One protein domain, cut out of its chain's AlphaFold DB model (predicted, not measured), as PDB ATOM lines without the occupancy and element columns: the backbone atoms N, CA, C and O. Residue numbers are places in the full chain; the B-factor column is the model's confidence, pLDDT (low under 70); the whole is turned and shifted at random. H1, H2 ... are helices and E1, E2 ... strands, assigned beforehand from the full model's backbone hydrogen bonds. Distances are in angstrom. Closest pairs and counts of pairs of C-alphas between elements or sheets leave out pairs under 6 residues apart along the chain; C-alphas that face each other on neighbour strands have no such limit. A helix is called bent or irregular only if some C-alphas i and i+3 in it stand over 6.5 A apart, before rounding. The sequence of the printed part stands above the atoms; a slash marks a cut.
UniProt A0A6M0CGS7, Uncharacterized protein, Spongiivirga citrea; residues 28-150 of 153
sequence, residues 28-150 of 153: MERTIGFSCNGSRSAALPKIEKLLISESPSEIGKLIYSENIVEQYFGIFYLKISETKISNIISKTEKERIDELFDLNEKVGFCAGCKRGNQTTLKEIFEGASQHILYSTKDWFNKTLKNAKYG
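AT A GLANCE: This is residues 28 to 150 of the 153 residues of an uncharacterized protein of Spongiivirga citrea (UniProt A0A6M0CGS7). A rounded body of helices is gathered round H3, which runs through the middle; H2 and H5 cross it and pack on it, while H1, H6 and the long H7 stand round its other sides. A small, loosely formed sheet of three short strands lies near the first residues of H3 and beside residues 131 to 139 of H7, and H5 is at the far side of the body from it. The printed part has 123 residues, with seven named helices and three named strands in the order E1, H1, H2, H3, H4, H5, E2, E3, H6, H7; the class is mostly helix. The sheet is mixed, in the order E1, E2, E3, with E1 and E2 parallel and E2 and E3 meeting only at a point. The whole is compact, with a radius of gyration of the C-alphas of 13.7 A and spans of 40 by 37 by 25 A.

IN THESE COORDINATES: E1 is residues 31 to 34, 8.1 A long, and its first C-alpha, of Thr 31, is at (11.128, 52.635, -30.517). H1 follows at residues 44 to 52, 12.1 A long, and H2 at residues 56 to 64, 14.2 A. H2 is neither bent nor irregular, but only just: C-alphas 60 and 63 are 6.2 A apart. H3 is residues 68 to 80, 18.1 A, beginning at C-alpha 68, (20.143, 53.948, -33.502). H4 is residues 82 to 85, 5.4 A, and H5 is residues 91 to 101, 15.3 A. E2 is residues 107 to 111, 13.1 A; E3 is residues 117 to 119, 6.1 A; H6 is residues 121 to 126, 8.4 A. H7, the longest helix, is residues 130 to 149, 28.5 A, and ends at C-alpha 149, (1.601, 35.325, -48.968).

HOW THE PARTS SIT: E1, an edge strand, is parallel to the inner strand E2 at 10 degrees, with N 32 and O 108 2.9 A apart and N 110 and O 32 2.9 A apart, both within hydrogen-bond range. E1, H1 to H5 and E2 form a strand-helix-strand unit, two parallel neighbour strands with helices between them. H1, H3 and H7 are on the sheet but only graze it, with residues 44 to 47, 68 to 73 and 131 to 139. H1 and H2 only just touch, with 3 pairs of C-alphas within 8 A, and only at the corner; Leu 50 and Ile 59 have the closest C-alphas, 6.4 A apart. H2 and H3 form a helical hairpin and touch at a steep tilt of 44 degrees, opposite ways, the closest C-alphas being those of Ile 63 and Gln 71, 4.3 A. H3 touches H5 with residues 71 to 75 alone, at a steep tilt of 64 degrees; the closest C-alphas, of Ile 75 and Ile 97, are 6.2 A apart. H4 is close to H3 but not clearly touching, Leu 78 and Ile 85 having the closest C-alphas, 7.3 A apart. H6 and H7 touch only at the corner, about perpendicular at 75 degrees, with the C-alphas of Ile 124 and Leu 133 closest at 5.8 A. H7 touches H1 with residues 143 to 148 alone, at a steep tilt of 55 degrees, the closest C-alphas being those of Ile 52 and Ala 147, 5.2 A. H5 and H7 are apart. In H1, H3, H5, H6 and H7 every O i to N i+4 pair is within hydrogen-bond range; in H2 2 of 5 are, beside 6 of 6 O i to N i+3 pairs, and H4 is too short for an O i to N i+4 pair.

THE WHOLE: The two C-alphas farthest apart are those of Asn 37 and Lys 91, 41.1 A. The printed part has no cut. No link is long; E1 to H1 is short, and the others are tight. The mean pLDDT of the printed part is 74.6, and 30 residues are under 70, among them residues 34 to 39, 82 to 88, 110 to 117 and 147 to 150.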
ATOM      1  N   MET A  28       8.444  57.978 -29.937       62.00
ATOM      2  CA  MET A  28       8.186  56.870 -30.877       62.00
ATOM      3  C   MET A  28       9.297  56.715 -31.939       62.00
ATOM      4  O   MET A  28       9.451  55.657 -32.542       62.00
ATOM      5  N   GLU A  29      10.106  57.760 -32.135       66.31
ATOM      6  CA  GLU A  29      11.332  57.799 -32.937       66.31
ATOM      7  C   GLU A  29      12.440  56.849 -32.456       66.31
ATOM      8  O   GLU A  29      13.224  56.383 -33.274       66.31
ATOM      9  N   ARG A  30      12.510  56.547 -31.151       71.50
ATOM     10  CA  ARG A  30      13.509  55.664 -30.517       71.50
ATOM     11  C   ARG A  30      12.941  54.290 -30.129       71.50
ATOM     12  O   ARG A  30      13.437  53.636 -29.211       71.50
ATOM     13  N   THR A  31      11.868  53.873 -30.803       73.19
ATOM     14  CA  THR A  31      11.128  52.635 -30.517       73.19
ATOM     15  C   THR A  31      11.163  51.671 -31.692       73.19
ATOM     16  O   THR A  31      10.890  52.072 -32.823       73.19
ATOM     17  N   ILE A  32      11.363  50.381 -31.424       73.44
ATOM     18  CA  ILE A  32      11.025  49.309 -32.371       73.44
ATOM     19  C   ILE A  32       9.676  48.706 -31.970       73.44
ATOM     20  O   ILE A  32       9.525  48.213 -30.851       73.44
ATOM     21  N   GLY A  33       8.708  48.730 -32.891       71.31
ATOM     22  CA  GLY A  33       7.445  47.999 -32.772       71.31
ATOM     23  C   GLY A  33       6.208  48.891 -32.675       71.31
ATOM     24  O   GLY A  33       6.126  49.923 -33.337       71.31
ATOM     25  N   PHE A  34       5.224  48.466 -31.882       65.38
ATOM     26  CA  PHE A  34       3.909  49.102 -31.781       65.38
ATOM     27  C   PHE A  34       3.663  49.614 -30.373       65.38
ATOM     28  O   PHE A  34       3.860  48.868 -29.415       65.38
ATOM     29  N   SER A  35       3.165  50.838 -30.233       63.19
ATOM     30  CA  SER A  35       2.688  51.362 -28.951       63.19
ATOM     31  C   SER A  35       1.468  50.587 -28.433       63.19
ATOM     32  O   SER A  35       0.832  49.816 -29.152       63.19
ATOM     33  N   CYS A  36       1.092  50.813 -27.169       57.19
ATOM     34  CA  CYS A  36      -0.048  50.138 -26.533       57.19
ATOM     35  C   CYS A  36      -1.391  50.339 -27.264       57.19
ATOM     36  O   CYS A  36      -2.286  49.517 -27.118       57.19
ATOM     37  N   ASN A  37      -1.541  51.413 -28.046       58.56
ATOM     38  CA  ASN A  37      -2.722  51.680 -28.875       58.56
ATOM     39  C   ASN A  37      -2.620  51.079 -30.297       58.56
ATOM     40  O   ASN A  37      -3.422  51.427 -31.157       58.56
ATOM     41  N   GLY A  38      -1.613  50.243 -30.572       58.47
ATOM     42  CA  GLY A  38      -1.384  49.638 -31.887       58.47
ATOM     43  C   GLY A  38      -0.762  50.574 -32.929       58.47
ATOM     44  O   GLY A  38      -0.630  50.179 -34.085       58.47
ATOM     45  N   SER A  39      -0.362  51.799 -32.562       65.12
ATOM     46  CA  SER A  39       0.312  52.699 -33.507       65.12
ATOM     47  C   SER A  39       1.737  52.223 -33.796       65.12
ATOM     48  O   SER A  39       2.459  51.795 -32.896       65.12
ATOM     49  N   ARG A  40       2.143  52.299 -35.066       71.50
ATOM     50  CA  ARG A  40       3.482  51.901 -35.528       71.50
ATOM     51  C   ARG A  40       4.529  52.914 -35.058       71.50
ATOM     52  O   ARG A  40       4.284  54.118 -35.118       71.50
ATOM     53  N   SER A  41       5.697  52.444 -34.620       74.00
ATOM     54  CA  SER A  41       6.844  53.326 -34.389       74.00
ATOM     55  C   SER A  41       7.350  53.928 -35.701       74.00
ATOM     56  O   SER A  41       7.122  53.376 -36.777       74.00
ATOM     57  N   ALA A  42       8.065  55.052 -35.627       71.81
ATOM     58  CA  ALA A  42       8.501  55.778 -36.824       71.81
ATOM     59  C   ALA A  42       9.433  54.948 -37.731       71.81
ATOM     60  O   ALA A  42       9.406  55.091 -38.950       71.81
ATOM     61  N   ALA A  43      10.230  54.049 -37.144       72.81
ATOM     62  CA  ALA A  43      11.135  53.176 -37.888       72.81
ATOM     63  C   ALA A  43      10.422  51.977 -38.543       72.81
ATOM     64  O   ALA A  43      10.941  51.404 -39.504       72.81
ATOM     65  N   LEU A  44       9.236  51.594 -38.047       75.00
ATOM     66  CA  LEU A  44       8.576  50.345 -38.421       75.00
ATOM     67  C   LEU A  44       8.181  50.269 -39.908       75.00
ATOM     68  O   LEU A  44       8.487  49.250 -40.521       75.00
ATOM     69  N   PRO A  45       7.609  51.311 -40.550       77.94
ATOM     70  CA  PRO A  45       7.264  51.240 -41.973       77.94
ATOM     71  C   PRO A  45       8.477  51.018 -42.889       77.94
ATOM     72  O   PRO A  45       8.399  50.268 -43.863       77.94
ATOM     73  N   LYS A  46       9.618  51.652 -42.579       78.75
ATOM     74  CA  LYS A  46      10.863  51.480 -43.346       78.75
ATOM     75  C   LYS A  46      11.386  50.052 -43.205       78.75
ATOM     76  O   LYS A  46      11.747  49.419 -44.193       78.75
ATOM     77  N   ILE A  47      11.380  49.554 -41.976       77.19
ATOM     78  CA  ILE A  47      11.749  48.190 -41.614       77.19
ATOM     79  C   ILE A  47      10.868  47.156 -42.341       77.19
ATOM     80  O   ILE A  47      11.392  46.241 -42.973       77.19
ATOM     81  N   GLU A  48       9.542  47.311 -42.293       78.25
ATOM     82  CA  GLU A  48       8.585  46.407 -42.943       78.25
ATOM     83  C   GLU A  48       8.815  46.370 -44.453       78.25
ATOM     84  O   GLU A  48       8.889  45.293 -45.038       78.25
ATOM     85  N   LYS A  49       9.023  47.537 -45.078       80.50
ATOM     86  CA  LYS A  49       9.326  47.633 -46.509       80.50
ATOM     87  C   LYS A  49      10.588  46.855 -46.888       80.50
ATOM     88  O   LYS A  49      10.573  46.159 -47.899       80.50
ATOM     89  N   LEU A  50      11.652  46.956 -46.090       78.44
ATOM     90  CA  LEU A  50      12.911  46.241 -46.332       78.44
ATOM     91  C   LEU A  50      12.774  44.723 -46.142       78.44
ATOM     92  O   LEU A  50      13.413  43.954 -46.858       78.44
ATOM     93  N   LEU A  51      11.928  44.289 -45.203       74.19
ATOM     94  CA  LEU A  51      11.611  42.873 -45.015       74.19
ATOM     95  C   LEU A  51      10.780  42.315 -46.169       74.19
ATOM     96  O   LEU A  51      11.074  41.226 -46.654       74.19
ATOM     97  N   ILE A  52       9.773  43.067 -46.623       73.69
ATOM     98  CA  ILE A  52       8.909  42.689 -47.748       73.69
ATOM     99  C   ILE A  52       9.702  42.632 -49.055       73.69
ATOM    100  O   ILE A  52       9.470  41.745 -49.868       73.69
ATOM    101  N   SER A  53      10.649  43.550 -49.264       74.12
ATOM    102  CA  SER A  53      11.448  43.587 -50.491       74.12
ATOM    103  C   SER A  53      12.506  42.482 -50.578       74.12
ATOM    104  O   SER A  53      13.293  42.500 -51.523       74.12
ATOM    105  N   GLU A  54      12.573  41.572 -49.592       67.00
ATOM    106  CA  GLU A  54      13.546  40.473 -49.496       67.00
ATOM    107  C   GLU A  54      14.960  40.909 -49.914       67.00
ATOM    108  O   GLU A  54      15.648  40.233 -50.677       67.00
ATOM    109  N   SER A  55      15.405  42.073 -49.430       71.62
ATOM    110  CA  SER A  55      16.696  42.662 -49.802       71.62
ATOM    111  C   SER A  55      17.683  42.612 -48.625       71.62
ATOM    112  O   SER A  55      17.937  43.647 -48.004       71.62
ATOM    113  N   PRO A  56      18.264  41.435 -48.290       66.88
ATOM    114  CA  PRO A  56      19.215  41.289 -47.186       66.88
ATOM    115  C   PRO A  56      20.374  42.288 -47.225       66.88
ATOM    116  O   PRO A  56      20.813  42.752 -46.177       66.88
ATOM    117  N   SER A  57      20.844  42.648 -48.423       71.50
ATOM    118  CA  SER A  57      21.913  43.633 -48.618       71.50
ATOM    119  C   SER A  57      21.517  45.037 -48.158       71.50
ATOM    120  O   SER A  57      22.330  45.740 -47.563       71.50
ATOM    121  N   GLU A  58      20.268  45.451 -48.378       78.69
ATOM    122  CA  GLU A  58      19.758  46.748 -47.920       78.69
ATOM    123  C   GLU A  58      19.519  46.760 -46.406       78.69
ATOM    124  O   GLU A  58      19.766  47.771 -45.752       78.69
ATOM    125  N   ILE A  59      19.108  45.628 -45.824       76.06
ATOM    126  CA  ILE A  59      18.990  45.500 -44.364       76.06
ATOM    127  C   ILE A  59      20.372  45.569 -43.704       76.06
ATOM    128  O   ILE A  59      20.525  46.226 -42.674       76.06
ATOM    129  N   GLY A  60      21.390  44.960 -44.320       76.81
ATOM    130  CA  GLY A  60      22.780  45.045 -43.865       76.81
ATOM    131  C   GLY A  60      23.286  46.485 -43.765       76.81
ATOM    132  O   GLY A  60      23.950  46.832 -42.794       76.81
ATOM    133  N   LYS A  61      22.878  47.373 -44.682       84.88
ATOM    134  CA  LYS A  61      23.269  48.795 -44.655       84.88
ATOM    135  C   LYS A  61      22.749  49.558 -43.436       84.88
ATOM    136  O   LYS A  61      23.305  50.603 -43.100       84.88
ATOM    137  N   LEU A  62      21.717  49.062 -42.750       86.38
ATOM    138  CA  LEU A  62      21.142  49.751 -41.593       86.38
ATOM    139  C   LEU A  62      22.113  49.847 -40.410       86.38
ATOM    140  O   LEU A  62      21.983  50.772 -39.611       86.38
ATOM    141  N   ILE A  63      23.133  48.982 -40.332       87.69
ATOM    142  CA  ILE A  63      24.190  49.075 -39.307       87.69
ATOM    143  C   ILE A  63      25.048  50.349 -39.446       87.69
ATOM    144  O   ILE A  63      25.766  50.726 -38.520       87.69
ATOM    145  N   TYR A  64      24.960  51.033 -40.590       88.88
ATOM    146  CA  TYR A  64      25.626  52.308 -40.860       88.88
ATOM    147  C   TYR A  64      24.677  53.513 -40.791       88.88
ATOM    148  O   TYR A  64      25.097  54.633 -41.063       88.88
ATOM    149  N   SER A  65      23.401  53.308 -40.449       86.69
ATOM    150  CA  SER A  65      22.434  54.404 -40.316       86.69
ATOM    151  C   SER A  65      22.820  55.348 -39.179       86.69
ATOM    152  O   SER A  65      23.359  54.910 -38.171       86.69
ATOM    153  N   GLU A  66      22.490  56.633 -39.281       86.19
ATOM    154  CA  GLU A  66      22.608  57.577 -38.157       86.19
ATOM    155  C   GLU A  66      21.531  57.338 -37.083       86.19
ATOM    156  O   GLU A  66      21.639  57.818 -35.954       86.19
ATOM    157  N   ASN A  67      20.478  56.580 -37.416       83.25
ATOM    158  CA  ASN A  67      19.400  56.256 -36.496       83.25
ATOM    159  C   ASN A  67      19.710  54.961 -35.725       83.25
ATOM    160  O   ASN A  67      19.717  53.868 -36.293       83.25
ATOM    161  N   ILE A  68      19.874  55.078 -34.404       83.00
ATOM    162  CA  ILE A  68      20.143  53.948 -33.502       83.00
ATOM    163  C   ILE A  68      19.089  52.831 -33.594       83.00
ATOM    164  O   ILE A  68      19.418  51.657 -33.480       83.00
ATOM    165  N   VAL A  69      17.823  53.162 -33.865       81.62
ATOM    166  CA  VAL A  69      16.737  52.180 -34.029       81.62
ATOM    167  C   VAL A  69      16.935  51.343 -35.286       81.62
ATOM    168  O   VAL A  69      16.702  50.135 -35.277       81.62
ATOM    169  N   GLU A  70      17.389  51.975 -36.366       83.75
ATOM    170  CA  GLU A  70      17.700  51.285 -37.615       83.75
ATOM    171  C   GLU A  70      18.936  50.400 -37.458       83.75
ATOM    172  O   GLU A  70      18.902  49.243 -37.874       83.75
ATOM    173  N   GLN A  71      19.979  50.896 -36.784       86.81
ATOM    174  CA  GLN A  71      21.160  50.098 -36.442       86.81
ATOM    175  C   GLN A  71      20.774  48.858 -35.624       86.81
ATOM    176  O   GLN A  71      21.155  47.739 -35.970       86.81
ATOM    177  N   TYR A  72      19.954  49.047 -34.585       85.88
ATOM    178  CA  TYR A  72      19.436  47.971 -33.739       85.88
ATOM    179  C   TYR A  72      18.675  46.931 -34.550       85.88
ATOM    180  O   TYR A  72      18.893  45.731 -34.387       85.88
ATOM    181  N   PHE A  73      17.793  47.386 -35.436       82.00
ATOM    182  CA  PHE A  73      17.046  46.497 -36.309       82.00
ATOM    183  C   PHE A  73      17.964  45.720 -37.259       82.00
ATOM    184  O   PHE A  73      17.788  44.510 -37.404       82.00
ATOM    185  N   GLY A  74      18.945  46.389 -37.873       83.44
ATOM    186  CA  GLY A  74      19.932  45.760 -38.747       83.44
ATOM    187  C   GLY A  74      20.653  44.631 -38.020       83.44
ATOM    188  O   GLY A  74      20.579  43.482 -38.439       83.44
ATOM    189  N   ILE A  75      21.246  44.918 -36.861       84.50
ATOM    190  CA  ILE A  75      21.945  43.915 -36.042       84.50
ATOM    191  C   ILE A  75      21.012  42.784 -35.633       84.50
ATOM    192  O   ILE A  75      21.391  41.616 -35.720       84.50
ATOM    193  N   PHE A  76      19.790  43.117 -35.210       80.69
ATOM    194  CA  PHE A  76      18.818  42.112 -34.818       80.69
ATOM    195  C   PHE A  76      18.542  41.150 -35.970       80.69
ATOM    196  O   PHE A  76      18.701  39.942 -35.797       80.69
ATOM    197  N   TYR A  77      18.191  41.680 -37.148       79.19
ATOM    198  CA  TYR A  77      17.962  40.891 -38.353       79.19
ATOM    199  C   TYR A  77      19.175  40.030 -38.700       79.19
ATOM    200  O   TYR A  77      19.008  38.842 -38.978       79.19
ATOM    201  N   LEU A  78      20.380  40.605 -38.648       79.44
ATOM    202  CA  LEU A  78      21.601  39.896 -39.010       79.44
ATOM    203  C   LEU A  78      21.891  38.735 -38.046       79.44
ATOM    204  O   LEU A  78      22.170  37.630 -38.507       79.44
ATOM    205  N   LYS A  79      21.728  38.936 -36.729       79.00
ATOM    206  CA  LYS A  79      21.912  37.879 -35.717       79.00
ATOM    207  C   LYS A  79      20.831  36.798 -35.768       79.00
ATOM    208  O   LYS A  79      21.130  35.626 -35.573       79.00
ATOM    209  N   ILE A  80      19.565  37.134 -36.041       76.06
ATOM    210  CA  ILE A  80      18.523  36.093 -36.175       76.06
ATOM    211  C   ILE A  80      18.603  35.339 -37.507       76.06
ATOM    212  O   ILE A  80      18.149  34.197 -37.593       76.06
ATOM    213  N   SER A  81      19.164  35.977 -38.536       72.88
ATOM    214  CA  SER A  81      19.309  35.427 -39.885       72.88
ATOM    215  C   SER A  81      20.695  34.838 -40.130       72.88
ATOM    216  O   SER A  81      20.976  34.443 -41.257       72.88
ATOM    217  N   GLU A  82      21.548  34.766 -39.107       68.00
ATOM    218  CA  GLU A  82      22.984  34.478 -39.202       68.00
ATOM    219  C   GLU A  82      23.287  33.214 -40.022       68.00
ATOM    220  O   GLU A  82      24.200  33.206 -40.839       68.00
ATOM    221  N   THR A  83      22.448  32.178 -39.938       58.28
ATOM    222  CA  THR A  83      22.591  30.951 -40.743       58.28
ATOM    223  C   THR A  83      22.319  31.131 -42.241       58.28
ATOM    224  O   THR A  83      22.824  30.356 -43.047       58.28
ATOM    225  N   LYS A  84      21.522  32.130 -42.633       61.91
ATOM    226  CA  LYS A  84      21.117  32.395 -44.023       61.91
ATOM    227  C   LYS A  84      21.997  33.422 -44.728       61.91
ATOM    228  O   LYS A  84      22.041  33.426 -45.954       61.91
ATOM    229  N   ILE A  85      22.663  34.294 -43.975       66.00
ATOM    230  CA  ILE A  85      23.399  35.438 -44.533       66.00
ATOM    231  C   ILE A  85      24.872  35.490 -44.109       66.00
ATOM    232  O   ILE A  85      25.575  36.415 -44.502       66.00
ATOM    233  N   SER A  86      25.371  34.508 -43.348       62.59
ATOM    234  CA  SER A  86      26.770  34.441 -42.884       62.59
ATOM    235  C   SER A  86      27.811  34.561 -44.001       62.59
ATOM    236  O   SER A  86      28.903  35.072 -43.757       62.59
ATOM    237  N   ASN A  87      27.462  34.129 -45.217       66.19
ATOM    238  CA  ASN A  87      28.309  34.210 -46.412       66.19
ATOM    239  C   ASN A  87      28.231  35.567 -47.140       66.19
ATOM    240  O   ASN A  87      28.980  35.791 -48.085       66.19
ATOM    241  N   ILE A  88      27.307  36.444 -46.738       67.69
ATOM    242  CA  ILE A  88      27.038  37.748 -47.365       67.69
ATOM    243  C   ILE A  88      27.689  38.882 -46.557       67.69
ATOM    244  O   ILE A  88      28.068  39.897 -47.129       67.69
ATOM    245  N   ILE A  89      27.859  38.697 -45.242       72.69
ATOM    246  CA  ILE A  89      28.432  39.706 -44.341       72.69
ATOM    247  C   ILE A  89      29.967  39.702 -44.431       72.69
ATOM    248  O   ILE A  89      30.630  38.708 -44.111       72.69
ATOM    249  N   SER A  90      30.537  40.841 -44.818       80.75
ATOM    250  CA  SER A  90      31.977  41.106 -44.867       80.75
ATOM    251  C   SER A  90      32.618  41.182 -43.472       80.75
ATOM    252  O   SER A  90      31.947  41.327 -42.450       80.75
ATOM    253  N   LYS A  91      33.955  41.114 -43.409       83.00
ATOM    254  CA  LYS A  91      34.705  41.244 -42.146       83.00
ATOM    255  C   LYS A  91      34.420  42.575 -41.440       83.00
ATOM    256  O   LYS A  91      34.179  42.580 -40.240       83.00
ATOM    257  N   THR A  92      34.386  43.669 -42.195       84.31
ATOM    258  CA  THR A  92      34.116  45.016 -41.674       84.31
ATOM    259  C   THR A  92      32.702  45.139 -41.113       84.31
ATOM    260  O   THR A  92      32.503  45.759 -40.075       84.31
ATOM    261  N   GLU A  93      31.713  44.506 -41.746       83.06
ATOM    262  CA  GLU A  93      30.348  44.489 -41.211       83.06
ATOM    263  C   GLU A  93      30.253  43.671 -39.917       83.06
ATOM    264  O   GLU A  93      29.532  44.075 -39.011       83.06
ATOM    265  N   LYS A  94      31.006  42.569 -39.785       83.31
ATOM    266  CA  LYS A  94      31.086  41.810 -38.523       83.31
ATOM    267  C   LYS A  94      31.682  42.653 -37.397       83.31
ATOM    268  O   LYS A  94      31.074  42.748 -36.340       83.31
ATOM    269  N   GLU A  95      32.804  43.321 -37.659       87.38
ATOM    270  CA  GLU A  95      33.437  44.232 -36.694       87.38
ATOM    271  C   GLU A  95      32.466  45.345 -36.273       87.38
ATOM    272  O   GLU A  95      32.300  45.612 -35.085       87.38
ATOM    273  N   ARG A  96      31.729  45.924 -37.229       87.25
ATOM    274  CA  ARG A  96      30.719  46.945 -36.937       87.25
ATOM    275  C   ARG A  96      29.557  46.417 -36.093       87.25
ATOM    276  O   ARG A  96      29.054  47.133 -35.231       87.25
ATOM    277  N   ILE A  97      29.100  45.192 -36.348       85.00
ATOM    278  CA  ILE A  97      28.051  44.556 -35.543       85.00
ATOM    279  C   ILE A  97      28.526  44.380 -34.104       85.00
ATOM    280  O   ILE A  97      27.763  44.702 -33.198       85.00
ATOM    281  N   ASP A  98      29.757  43.912 -33.900       86.88
ATOM    282  CA  ASP A  98      30.321  43.706 -32.564       86.88
ATOM    283  C   ASP A  98      30.445  45.035 -31.802       86.88
ATOM    284  O   ASP A  98      29.975  45.137 -30.669       86.88
ATOM    285  N   GLU A  99      30.945  46.092 -32.454       88.06
ATOM    286  CA  GLU A  99      30.987  47.446 -31.880       88.06
ATOM    287  C   GLU A  99      29.607  47.931 -31.423       88.06
ATOM    288  O   GLU A  99      29.447  48.457 -30.321       88.06
ATOM    289  N   LEU A 100      28.601  47.783 -32.288       84.00
ATOM    290  CA  LEU A 100      27.247  48.242 -32.000       84.00
ATOM    291  C   LEU A 100      26.558  47.378 -30.938       84.00
ATOM    292  O   LEU A 100      25.704  47.870 -30.202       84.00
ATOM    293  N   PHE A 101      26.914  46.098 -30.857       83.00
ATOM    294  CA  PHE A 101      26.375  45.162 -29.878       83.00
ATOM    295  C   PHE A 101      26.833  45.491 -28.451       83.00
ATOM    296  O   PHE A 101      26.058  45.324 -27.507       83.00
ATOM    297  N   ASP A 102      28.049  46.021 -28.310       84.44
ATOM    298  CA  ASP A 102      28.602  46.490 -27.037       84.44
ATOM    299  C   ASP A 102      28.155  47.913 -26.648       84.44
ATOM    300  O   ASP A 102      28.493  48.400 -25.562       84.44
ATOM    301  N   LEU A 103      27.348  48.591 -27.476       82.06
ATOM    302  CA  LEU A 103      26.773  49.881 -27.101       82.06
ATOM    303  C   LEU A 103      25.790  49.738 -25.934       82.06
ATOM    304  O   LEU A 103      24.820  48.981 -25.971       82.06
ATOM    305  N   ASN A 104      25.977  50.593 -24.929       82.25
ATOM    306  CA  ASN A 104      25.065  50.729 -23.790       82.25
ATOM    307  C   ASN A 104      23.864  51.650 -24.075       82.25
ATOM    308  O   ASN A 104      23.094  51.960 -23.161       82.25
ATOM    309  N   GLU A 105      23.711  52.136 -25.310       83.44
ATOM    310  CA  GLU A 105      22.561  52.963 -25.674       83.44
ATOM    311  C   GLU A 105      21.282  52.133 -25.585       83.44
ATOM    312  O   GLU A 105      21.264  50.983 -25.997       83.44
ATOM    313  N   LYS A 106      20.210  52.684 -25.013       81.69
ATOM    314  CA  LYS A 106      18.951  51.953 -24.855       81.69
ATOM    315  C   LYS A 106      17.979  52.321 -25.959       81.69
ATOM    316  O   LYS A 106      17.736  53.501 -26.214       81.69
ATOM    317  N   VAL A 107      17.355  51.306 -26.539       77.12
ATOM    318  CA  VAL A 107      16.230  51.452 -27.465       77.12
ATOM    319  C   VAL A 107      15.005  50.860 -26.790       77.12
ATOM    320  O   VAL A 107      15.087  49.855 -26.078       77.12
ATOM    321  N   GLY A 108      13.857  51.510 -26.948       75.25
ATOM    322  CA  GLY A 108      12.631  50.933 -26.427       75.25
ATOM    323  C   GLY A 108      12.084  49.894 -27.391       75.25
ATOM    324  O   GLY A 108      12.040  50.101 -28.605       75.25
ATOM    325  N   PHE A 109      11.654  48.770 -26.837       70.62
ATOM    326  CA  PHE A 109      10.991  47.728 -27.597       70.62
ATOM    327  C   PHE A 109       9.536  47.631 -27.158       70.62
ATOM    328  O   PHE A 109       9.254  47.527 -25.962       70.62
ATOM    329  N   CYS A 110       8.607  47.663 -28.112       68.56
ATOM    330  CA  CYS A 110       7.185  47.603 -27.808       68.56
ATOM    331  C   CYS A 110       6.487  46.562 -28.689       68.56
ATOM    332  O   CYS A 110       6.355  46.720 -29.898       68.56
ATOM    333  N   ALA A 111       6.024  45.482 -28.061       58.88
ATOM    334  CA  ALA A 111       5.250  44.414 -28.696       58.88
ATOM    335  C   ALA A 111       3.756  44.479 -28.297       58.88
ATOM    336  O   ALA A 111       3.115  43.443 -28.138       58.88
ATOM    337  N   GLY A 112       3.212  45.684 -28.059       56.66
ATOM    338  CA  GLY A 112       1.843  45.912 -27.560       56.66
ATOM    339  C   GLY A 112       1.765  46.297 -26.072       56.66
ATOM    340  O   GLY A 112       2.710  46.851 -25.525       56.66
ATOM    341  N   CYS A 113       0.637  46.013 -25.397       47.75
ATOM    342  CA  CYS A 113       0.283  46.482 -24.035       47.75
ATOM    343  C   CYS A 113       1.249  46.129 -22.882       47.75
ATOM    344  O   CYS A 113       1.001  46.518 -21.737       47.75
ATOM    345  N   LYS A 114       2.347  45.408 -23.129       50.78
ATOM    346  CA  LYS A 114       3.423  45.285 -22.141       50.78
ATOM    347  C   LYS A 114       4.291  46.536 -22.240       50.78
ATOM    348  O   LYS A 114       4.947  46.732 -23.256       50.78
ATOM    349  N   ARG A 115       4.248  47.372 -21.189       49.06
ATOM    350  CA  ARG A 115       5.051  48.601 -21.020       49.06
ATOM    351  C   ARG A 115       6.420  48.457 -21.689       49.06
ATOM    352  O   ARG A 115       7.139  47.509 -21.388       49.06
ATOM    353  N   GLY A 116       6.736  49.408 -22.571       55.62
ATOM    354  CA  GLY A 116       7.997  49.463 -23.301       55.62
ATOM    355  C   GLY A 116       9.174  49.418 -22.338       55.62
ATOM    356  O   GLY A 116       9.448  50.385 -21.627       55.62
ATOM    357  N   ASN A 117       9.848  48.274 -22.298       65.88
ATOM    358  CA  ASN A 117      11.091  48.129 -21.569       65.88
ATOM    359  C   ASN A 117      12.193  48.696 -22.466       65.88
ATOM    360  O   ASN A 117      12.389  48.248 -23.598       65.88
ATOM    361  N   GLN A 118      12.878  49.723 -21.973       77.12
ATOM    362  CA  GLN A 118      14.116  50.196 -22.579       77.12
ATOM    363  C   GLN A 118      15.207  49.177 -22.285       77.12
ATOM    364  O   GLN A 118      15.398  48.800 -21.128       77.12
ATOM    365  N   THR A 119      15.915  48.740 -23.317       78.62
ATOM    366  CA  THR A 119      16.924  47.690 -23.185       78.62
ATOM    367  C   THR A 119      18.060  47.918 -24.180       78.62
ATOM    368  O   THR A 119      17.907  48.684 -25.137       78.62
ATOM    369  N   THR A 120      19.205  47.289 -23.944       85.81
ATOM    370  CA  THR A 120      20.339  47.277 -24.881       85.81
ATOM    371  C   THR A 120      20.295  46.036 -25.777       85.81
ATOM    372  O   THR A 120      19.630  45.047 -25.455       85.81
ATOM    373  N   LEU A 121      21.030  46.041 -26.896       81.50
ATOM    374  CA  LEU A 121      21.197  44.838 -27.730       81.50
ATOM    375  C   LEU A 121      21.736  43.657 -26.921       81.50
ATOM    376  O   LEU A 121      21.209  42.547 -27.013       81.50
ATOM    377  N   LYS A 122      22.735  43.913 -26.077       84.81
ATOM    378  CA  LYS A 122      23.318  42.902 -25.199       84.81
ATOM    379  C   LYS A 122      22.284  42.275 -24.269       84.81
ATOM    380  O   LYS A 122      22.190  41.057 -24.178       84.81
ATOM    381  N   GLU A 123      21.438  43.083 -23.635       83.38
ATOM    382  CA  GLU A 123      20.376  42.577 -22.760       83.38
ATOM    383  C   GLU A 123      19.323  41.742 -23.510       83.38
ATOM    384  O   GLU A 123      18.816  40.768 -22.948       83.38
ATOM    385  N   ILE A 124      19.003  42.090 -24.766       79.06
ATOM    386  CA  ILE A 124      18.068  41.331 -25.618       79.06
ATOM    387  C   ILE A 124      18.616  39.935 -25.934       79.06
ATOM    388  O   ILE A 124      17.871  38.955 -25.860       79.06
ATOM    389  N   PHE A 125      19.889  39.847 -26.323       78.00
ATOM    390  CA  PHE A 125      20.490  38.607 -26.819       78.00
ATOM    391  C   PHE A 125      21.121  37.742 -25.720       78.00
ATOM    392  O   PHE A 125      21.081  36.518 -25.826       78.00
ATOM    393  N   GLU A 126      21.662  38.351 -24.666       83.44
ATOM    394  CA  GLU A 126      22.454  37.674 -23.625       83.44
ATOM    395  C   GLU A 126      21.858  37.814 -22.215       83.44
ATOM    396  O   GLU A 126      22.319  37.163 -21.282       83.44
ATOM    397  N   GLY A 127      20.843  38.664 -22.036       74.94
ATOM    398  CA  GLY A 127      20.349  39.062 -20.718       74.94
ATOM    399  C   GLY A 127      18.909  38.656 -20.403       74.94
ATOM    400  O   GLY A 127      18.306  37.766 -21.004       74.94
ATOM    401  N   ALA A 128      18.331  39.352 -19.419       65.44
ATOM    402  CA  ALA A 128      16.990  39.101 -18.884       65.44
ATOM    403  C   ALA A 128      15.839  39.469 -19.848       65.44
ATOM    404  O   ALA A 128      14.666  39.205 -19.564       65.44
ATOM    405  N   SER A 129      16.151  40.049 -21.010       71.19
ATOM    406  CA  SER A 129      15.173  40.511 -21.998       71.19
ATOM    407  C   SER A 129      14.819  39.452 -23.053       71.19
ATOM    408  O   SER A 129      14.324  39.792 -24.123       71.19
ATOM    409  N   GLN A 130      14.979  38.154 -22.765       70.69
ATOM    410  CA  GLN A 130      14.666  37.081 -23.729       70.69
ATOM    411  C   GLN A 130      13.217  37.093 -24.246       70.69
ATOM    412  O   GLN A 130      12.949  36.676 -25.372       70.69
ATOM    413  N   HIS A 131      12.270  37.608 -23.459       72.62
ATOM    414  CA  HIS A 131      10.892  37.800 -23.914       72.62
ATOM    415  C   HIS A 131      10.801  38.785 -25.092       72.62
ATOM    416  O   HIS A 131      10.005  38.565 -26.002       72.62
ATOM    417  N   ILE A 132      11.640  39.828 -25.110       73.56
ATOM    418  CA  ILE A 132      11.758  40.771 -26.227       73.56
ATOM    419  C   ILE A 132      12.289  40.032 -27.448       73.56
ATOM    420  O   ILE A 132      11.666  40.094 -28.504       73.56
ATOM    421  N   LEU A 133      13.371  39.261 -27.302       75.62
ATOM    422  CA  LEU A 133      13.928  38.453 -28.391       75.62
ATOM    423  C   LEU A 133      12.874  37.520 -29.009       75.62
ATOM    424  O   LEU A 133      12.756  37.456 -30.233       75.62
ATOM    425  N   TYR A 134      12.087  36.834 -28.177       77.31
ATOM    426  CA  TYR A 134      11.017  35.946 -28.633       77.31
ATOM    427  C   TYR A 134       9.912  36.703 -29.382       77.31
ATOM    428  O   TYR A 134       9.606  36.359 -30.523       77.31
ATOM    429  N   SER A 135       9.348  37.756 -28.780       73.00
ATOM    430  CA  SER A 135       8.280  38.548 -29.404       73.00
ATOM    431  C   SER A 135       8.732  39.208 -30.705       73.00
ATOM    432  O   SER A 135       7.973  39.252 -31.670       73.00
ATOM    433  N   THR A 136       9.980  39.668 -30.759       72.56
ATOM    434  CA  THR A 136      10.566  40.251 -31.968       72.56
ATOM    435  C   THR A 136      10.707  39.196 -33.060       72.56
ATOM    436  O   THR A 136      10.263  39.424 -34.180       72.56
ATOM    437  N   LYS A 137      11.262  38.014 -32.746       77.81
ATOM    438  CA  LYS A 137      11.379  36.899 -33.703       77.81
ATOM    439  C   LYS A 137      10.019  36.466 -34.249       77.81
ATOM    440  O   LYS A 137       9.892  36.254 -35.452       77.81
ATOM    441  N   ASP A 138       9.017  36.337 -33.381       77.81
ATOM    442  CA  ASP A 138       7.653  35.978 -33.779       77.81
ATOM    443  C   ASP A 138       7.057  37.021 -34.735       77.81
ATOM    444  O   ASP A 138       6.578  36.663 -35.812       77.81
ATOM    445  N   TRP A 139       7.170  38.310 -34.397       76.12
ATOM    446  CA  TRP A 139       6.728  39.393 -35.273       76.12
ATOM    447  C   TRP A 139       7.457  39.378 -36.623       76.12
ATOM    448  O   TRP A 139       6.795  39.362 -37.654       76.12
ATOM    449  N   PHE A 140       8.790  39.281 -36.648       75.00
ATOM    450  CA  PHE A 140       9.566  39.195 -37.895       75.00
ATOM    451  C   PHE A 140       9.105  38.036 -38.781       75.00
ATOM    452  O   PHE A 140       8.889  38.214 -39.978       75.00
ATOM    453  N   ASN A 141       8.941  36.846 -38.198       77.12
ATOM    454  CA  ASN A 141       8.515  35.664 -38.937       77.12
ATOM    455  C   ASN A 141       7.098  35.827 -39.495       77.12
ATOM    456  O   ASN A 141       6.843  35.423 -40.630       77.12
ATOM    457  N   LYS A 142       6.186  36.437 -38.729       78.31
ATOM    458  CA  LYS A 142       4.834  36.770 -39.193       78.31
ATOM    459  C   LYS A 142       4.864  37.801 -40.315       78.31
ATOM    460  O   LYS A 142       4.230  37.567 -41.333       78.31
ATOM    461  N   THR A 143       5.641  38.872 -40.184       73.19
ATOM    462  CA  THR A 143       5.789  39.907 -41.218       73.19
ATOM    463  C   THR A 143       6.357  39.325 -42.509       73.19
ATOM    464  O   THR A 143       5.784  39.539 -43.571       73.19
ATOM    465  N   LEU A 144       7.415  38.511 -42.431       70.69
ATOM    466  CA  LEU A 144       7.984  37.821 -43.595       70.69
ATOM    467  C   LEU A 144       6.991  36.835 -44.226       70.69
ATOM    468  O   LEU A 144       6.885  36.748 -45.447       70.69
ATOM    469  N   LYS A 145       6.231  36.099 -43.406       72.69
ATOM    470  CA  LYS A 145       5.176  35.203 -43.892       72.69
ATOM    471  C   LYS A 145       4.075  35.997 -44.603       72.69
ATOM    472  O   LYS A 145       3.718  35.657 -45.724       72.69
ATOM    473  N   ASN A 146       3.572  37.065 -43.995       70.44
ATOM    474  CA  ASN A 146       2.514  37.896 -44.570       70.44
ATOM    475  C   ASN A 146       2.970  38.575 -45.864       70.44
ATOM    476  O   ASN A 146       2.211  38.588 -46.829       70.44
ATOM    477  N   ALA A 147       4.223  39.041 -45.917       65.69
ATOM    478  CA  ALA A 147       4.852  39.562 -47.126       65.69
ATOM    479  C   ALA A 147       4.855  38.526 -48.260       65.69
ATOM    480  O   ALA A 147       4.430  38.814 -49.374       65.69
ATOM    481  N   LYS A 148       5.267  37.292 -47.952       62.34
ATOM    482  CA  LYS A 148       5.354  36.192 -48.920       62.34
ATOM    483  C   LYS A 148       3.994  35.721 -49.443       62.34
ATOM    484  O   LYS A 148       3.910  35.247 -50.572       62.34
ATOM    485  N   TYR A 149       2.943  35.814 -48.628       59.56
ATOM    486  CA  TYR A 149       1.601  35.325 -48.968       59.56
ATOM    487  C   TYR A 149       0.592  36.436 -49.301       59.56
ATOM    488  O   TYR A 149      -0.580  36.134 -49.504       59.56
ATOM    489  N   GLY A 150       1.021  37.702 -49.372       55.22
ATOM    490  CA  GLY A 150       0.144  38.832 -49.705       55.22
ATOM    491  C   GLY A 150      -0.957  39.097 -48.670       55.22
ATOM    492  O   GLY A 150      -1.997  39.640 -49.018       55.22
TER     493      GLY A 150